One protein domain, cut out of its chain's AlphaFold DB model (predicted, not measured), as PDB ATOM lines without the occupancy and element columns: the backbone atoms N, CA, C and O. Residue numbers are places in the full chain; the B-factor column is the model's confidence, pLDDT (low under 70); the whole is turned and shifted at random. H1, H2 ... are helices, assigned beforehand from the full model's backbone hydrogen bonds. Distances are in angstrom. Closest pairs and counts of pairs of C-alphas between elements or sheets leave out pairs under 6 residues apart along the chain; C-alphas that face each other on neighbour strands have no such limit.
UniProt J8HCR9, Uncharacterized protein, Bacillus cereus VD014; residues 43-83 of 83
ATOM      1  N   GLU A  43     -15.716  12.913 -15.321       95.12
ATOM      2  CA  GLU A  43     -14.921  13.862 -16.111       95.12
ATOM      3  C   GLU A  43     -13.851  14.596 -15.285       95.12
ATOM      4  O   GLU A  43     -13.070  15.361 -15.848       95.12
ATOM      5  N   TYR A  44     -13.802  14.386 -13.964       95.62
ATOM      6  CA  TYR A  44     -12.855  15.069 -13.087       95.62
ATOM      7  C   TYR A  44     -11.455  14.488 -13.246       95.62
ATOM      8  O   TYR A  44     -11.179  13.334 -12.902       95.62
ATOM      9  N   SER A  45     -10.532  15.325 -13.709       95.25
ATOM     10  CA  SER A  45      -9.117  14.987 -13.740       95.25
ATOM     11  C   SER A  45      -8.556  14.826 -12.323       95.25
ATOM     12  O   SER A  45      -9.144  15.262 -11.333       95.25
ATOM     13  N   PHE A  46      -7.363  14.241 -12.200       92.50
ATOM     14  CA  PHE A  46      -6.680  14.178 -10.903       92.50
ATOM     15  C   PHE A  46      -6.396  15.566 -10.309       92.50
ATOM     16  O   PHE A  46      -6.389  15.717  -9.089       92.50
ATOM     17  N   SER A  47      -6.161  16.570 -11.159       94.75
ATOM     18  CA  SER A  47      -5.986  17.954 -10.715       94.75
ATOM     19  C   SER A  47      -7.282  18.502 -10.127       94.75
ATOM     20  O   SER A  47      -7.253  19.089  -9.047       94.75
ATOM     21  N   ASP A  48      -8.414  18.228 -10.777       95.81
ATOM     22  CA  ASP A  48      -9.729  18.651 -10.296       95.81
ATOM     23  C   ASP A  48     -10.060  17.994  -8.952       95.81
ATOM     24  O   ASP A  48     -10.424  18.670  -7.992       95.81
ATOM     25  N   GLN A  49      -9.833  16.680  -8.845       94.50
ATOM     26  CA  GLN A  49     -10.017  15.926  -7.601       94.50
ATOM     27  C   GLN A  49      -9.163  16.488  -6.454       94.50
ATOM     28  O   GLN A  49      -9.617  16.532  -5.314       94.50
ATOM     29  N   MET A  50      -7.942  16.959  -6.735       94.12
ATOM     30  CA  MET A  50      -7.085  17.596  -5.730       94.12
ATOM     31  C   MET A  50      -7.650  18.942  -5.254       94.12
ATOM     32  O   MET A  50      -7.594  19.233  -4.059       94.12
ATOM     33  N   ILE A  51      -8.191  19.761  -6.161       95.62
ATOM     34  CA  ILE A  51      -8.817  21.049  -5.820       95.62
ATOM     35  C   ILE A  51     -10.060  20.812  -4.955       95.62
ATOM     36  O   ILE A  51     -10.179  21.395  -3.877       95.62
ATOM     37  N   ILE A  52     -10.924  19.878  -5.363       95.25
ATOM     38  CA  ILE A  52     -12.111  19.455  -4.604       95.25
ATOM     39  C   ILE A  52     -11.716  18.942  -3.211       95.25
ATOM     40  O   ILE A  52     -12.293  19.351  -2.201       95.25
ATOM     41  N   TRP A  53     -10.686  18.096  -3.126       94.75
ATOM     42  CA  TRP A  53     -10.200  17.561  -1.854       94.75
ATOM     43  C   TRP A  53      -9.722  18.665  -0.905       94.75
ATOM     44  O   TRP A  53     -10.089  18.669   0.272       94.75
ATOM     45  N   LYS A  54      -8.935  19.628  -1.400       94.38
ATOM     46  CA  LYS A  54      -8.454  20.765  -0.596       94.38
ATOM     47  C   LYS A  54      -9.603  21.648  -0.128       94.38
ATOM     48  O   LYS A  54      -9.629  22.037   1.040       94.38
ATOM     49  N   HIS A  55     -10.565  21.915  -1.007       93.75
ATOM     50  CA  HIS A  55     -11.769  22.652  -0.652       93.75
ATOM     51  C   HIS A  55     -12.506  21.977   0.513       93.75
ATOM     52  O   HIS A  55     -12.762  22.616   1.535       93.75
ATOM     53  N   LYS A  56     -12.739  20.660   0.427       90.12
ATOM     54  CA  LYS A  56     -13.443  19.900   1.468       90.12
ATOM     55  C   LYS A  56     -12.664  19.786   2.781       90.12
ATOM     56  O   LYS A  56     -13.213  20.044   3.849       90.12
ATOM     57  N   TYR A  57     -11.419  19.316   2.724       91.06
ATOM     58  CA  TYR A  57     -10.684  18.880   3.917       91.06
ATOM     59  C   TYR A  57      -9.817  19.968   4.543       91.06
ATOM     60  O   TYR A  57      -9.540  19.900   5.742       91.06
ATOM     61  N   LEU A  58      -9.387  20.959   3.759       92.56
ATOM     62  CA  LEU A  58      -8.574  22.079   4.241       92.56
ATOM     63  C   LEU A  58      -9.369  23.388   4.343       92.56
ATOM     64  O   LEU A  58      -8.866  24.349   4.922       92.56
ATOM     65  N   GLY A  59     -10.597  23.432   3.814       92.25
ATOM     66  CA  GLY A  59     -11.410  24.649   3.776       92.25
ATOM     67  C   GLY A  59     -10.851  25.710   2.826       92.25
ATOM     68  O   GLY A  59     -11.104  26.900   3.025       92.25
ATOM     69  N   GLU A  60     -10.056  25.307   1.828       94.50
ATOM     70  CA  GLU A  60      -9.526  26.232   0.824       94.50
ATOM     71  C   GLU A  60     -10.670  26.805  -0.022       94.50
ATOM     72  O   GLU A  60     -11.517  26.073  -0.532       94.50
ATOM     73  N   VAL A  61     -10.706  28.129  -0.173       92.06
ATOM     74  CA  VAL A  61     -11.718  28.813  -0.987       92.06
ATOM     75  C   VAL A  61     -11.116  29.119  -2.362       92.06
ATOM     76  O   VAL A  61     -10.103  29.825  -2.410       92.06
ATOM     77  N   PRO A  62     -11.722  28.639  -3.465       90.44
ATOM     78  CA  PRO A  62     -11.290  28.962  -4.822       90.44
ATOM     79  C   PRO A  62     -11.204  30.470  -5.069       90.44
ATOM     80  O   PRO A  62     -12.140  31.216  -4.760       90.44
ATOM     81  N   ILE A  63     -10.087  30.929  -5.638       89.44
ATOM     82  CA  ILE A  63      -9.857  32.359  -5.892       89.44
ATOM     83  C   ILE A  63     -10.216  32.712  -7.336       89.44
ATOM     84  O   ILE A  63     -10.937  33.691  -7.557       89.44
ATOM     85  N   ASP A  64      -9.728  31.936  -8.304       94.31
ATOM     86  CA  ASP A  64     -10.040  32.135  -9.715       94.31
ATOM     87  C   ASP A  64     -11.398  31.533 -10.100       94.31
ATOM     88  O   ASP A  64     -11.976  30.709  -9.390       94.31
ATOM     89  N   GLU A  65     -11.939  32.014 -11.216       96.00
ATOM     90  CA  GLU A  65     -13.279  31.635 -11.665       96.00
ATOM     91  C   GLU A  65     -13.358  30.180 -12.135       96.00
ATOM     92  O   GLU A  65     -14.388  29.548 -11.919       96.00
ATOM     93  N   ASN A  66     -12.280  29.613 -12.691       95.44
ATOM     94  CA  ASN A  66     -12.305  28.225 -13.159       95.44
ATOM     95  C   ASN A  66     -12.439  27.263 -11.975       95.44
ATOM     96  O   ASN A  66     -13.272  26.359 -12.008       95.44
ATOM     97  N   ASP A  67     -11.676  27.489 -10.905       95.69
ATOM     98  CA  ASP A  67     -11.762  26.668  -9.698       95.69
ATOM     99  C   ASP A  67     -13.128  26.835  -9.001       95.69
ATOM    100  O   ASP A  67     -13.674  25.873  -8.460       95.69
ATOM    101  N   LYS A  68     -13.743  28.029  -9.045       96.50
ATOM    102  CA  LYS A  68     -15.118  28.233  -8.539       96.50
ATOM    103  C   LYS A  68     -16.148  27.471  -9.362       96.50
ATOM    104  O   LYS A  68     -17.039  26.848  -8.788       96.50
ATOM    105  N   GLU A  69     -16.059  27.532 -10.689       97.31
ATOM    106  CA  GLU A  69     -16.936  26.775 -11.585       97.31
ATOM    107  C   GLU A  69     -16.780  25.270 -11.366       97.31
ATOM    108  O   GLU A  69     -17.784  24.560 -11.299       97.31
ATOM    109  N   LEU A  70     -15.546  24.800 -11.167       97.12
ATOM    110  CA  LEU A  70     -15.248  23.412 -10.838       97.12
ATOM    111  C   LEU A  70     -15.930  22.972  -9.535       97.12
ATOM    112  O   LEU A  70     -16.619  21.951  -9.531       97.12
ATOM    113  N   ILE A  71     -15.774  23.733  -8.446       96.25
ATOM    114  CA  ILE A  71     -16.413  23.410  -7.160       96.25
ATOM    115  C   ILE A  71     -17.940  23.459  -7.277       96.25
ATOM    116  O   ILE A  71     -18.616  22.542  -6.823       96.25
ATOM    117  N   ASN A  72     -18.500  24.456  -7.968       95.88
ATOM    118  CA  ASN A  72     -19.944  24.524  -8.193       95.88
ATOM    119  C   ASN A  72     -20.461  23.334  -9.020       95.88
ATOM    120  O   ASN A  72     -21.541  22.816  -8.732       95.88
ATOM    121  N   LYS A  73     -19.730  22.891 -10.053       96.50
ATOM    122  CA  LYS A  73     -20.077  21.685 -10.826       96.50
ATOM    123  C   LYS A  73     -20.106  20.469  -9.899       96.50
ATOM    124  O   LYS A  73     -21.105  19.751  -9.870       96.50
ATOM    125  N   TYR A  74     -19.053  20.305  -9.100       95.44
ATOM    126  CA  TYR A  74     -18.924  19.217  -8.140       95.44
ATOM    127  C   TYR A  74     -20.070  19.190  -7.122       95.44
ATOM    128  O   TYR A  74     -20.728  18.163  -6.984       95.44
ATOM    129  N   ASP A  75     -20.368  20.314  -6.467       94.19
ATOM    130  CA  ASP A  75     -21.408  20.394  -5.435       94.19
ATOM    131  C   ASP A  75     -22.811  20.081  -5.985       94.19
ATOM    132  O   ASP A  75     -23.652  19.515  -5.283       94.19
ATOM    133  N   ASN A  76     -23.069  20.415  -7.254       94.88
ATOM    134  CA  ASN A  76     -24.331  20.096  -7.922       94.88
ATOM    135  C   ASN A  76     -24.443  18.610  -8.302       94.88
ATOM    136  O   ASN A  76     -25.520  18.025  -8.172       94.88
ATOM    137  N   GLU A  77     -23.360  17.998  -8.786       94.19
ATOM    138  CA  GLU A  77     -23.334  16.580  -9.178       94.19
ATOM    139  C   GLU A  77     -23.274  15.643  -7.963       94.19
ATOM    140  O   GLU A  77     -23.858  14.556  -7.975       94.19
ATOM    141  N   PHE A  78     -22.620  16.086  -6.889       91.12
ATOM    142  CA  PHE A  78     -22.371  15.321  -5.673       91.12
ATOM    143  C   PHE A  78     -22.854  16.063  -4.418       91.12
ATOM    144  O   PHE A  78     -22.059  16.352  -3.522       91.12
ATOM    145  N   PRO A  79     -24.172  16.285  -4.252       86.44
ATOM    146  CA  PRO A  79     -24.711  17.056  -3.126       86.44
ATOM    147  C   PRO A  79     -24.460  16.407  -1.755       86.44
ATOM    148  O   PRO A  79     -24.503  17.077  -0.726       86.44
ATOM    149  N   ASN A  80     -24.190  15.096  -1.728       85.31
ATOM    150  CA  ASN A  80     -23.832  14.359  -0.511       85.31
ATOM    151  C   ASN A  80     -22.316  14.330  -0.236       85.31
ATOM    152  O   ASN A  80     -21.913  13.779   0.784       85.31
ATOM    153  N   ASN A  81     -21.502  14.903  -1.129       79.38
ATOM    154  CA  ASN A  81     -20.054  15.093  -1.015       79.38
ATOM    155  C   ASN A  81     -19.264  13.822  -0.602       79.38
ATOM    156  O   ASN A  81     -18.866  13.696   0.565       79.38
ATOM    157  N   PRO A  82     -19.087  12.857  -1.531       76.06
ATOM    158  CA  PRO A  82     -18.578  11.528  -1.216       76.06
ATOM    159  C   PRO A  82     -17.045  11.389  -1.153       76.06
ATOM    160  O   PRO A  82     -16.617  10.477  -0.444       76.06
ATOM    161  N   ILE A  83     -16.218  12.249  -1.796       71.88
ATOM    162  CA  ILE A  83     -14.824  12.425  -1.289       71.88
ATOM    163  C   ILE A  83     -14.937  13.130   0.013       71.88
ATOM    164  O   ILE A  83     -15.799  14.022   0.049       71.88
TER     165      ILE A  83
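What this domain is: This is residues 43 to 83 of the 83 residues of an uncharacterized protein of Bacillus cereus VD014 (UniProt J8HCR9). Two helices, H1 and H2, cross near their middles almost at a right angle, like the two bars of a cross. Residues 59 to 64 link the end of H1 to the start of H2, and the tail, residues 78 to 83, folds back from the end of H2 toward H1. The printed part has 41 residues with two named helices, H1 then H2, and no named strand, so its class is all helix. It is compact, with a radius of gyration of the C-alphas of 9.3 A, and rounded, spanning 23 by 20 by 18 A.

Where its parts are: H1, residues 46 to 58, begins with C-alpha 46 at (-6.680, 14.178, -10.903) and measures 17.2 A from first to last C-alpha. H2, residues 65 to 77, measures 18.3 A and ends with C-alpha 77 at (-23.334, 16.580, -9.178).

How they stand to each other: H1 touches H2 with residues 48 to 52 alone. Their closest C-alphas, those of Ile 52 and Ile 71, are 6.4 A apart. The helix lines are about perpendicular, at 81 degrees. In H1 and H2 every O i to N i+4 pair is within hydrogen-bond range.

The domain as a whole: The C-alphas farthest apart, those of Asp 64 and Asn 80, are 24.3 A apart. The link from H1 to H2 is short, and the printed part has no cut. The mean pLDDT of the printed part is 92.5, and no printed residue is under 70.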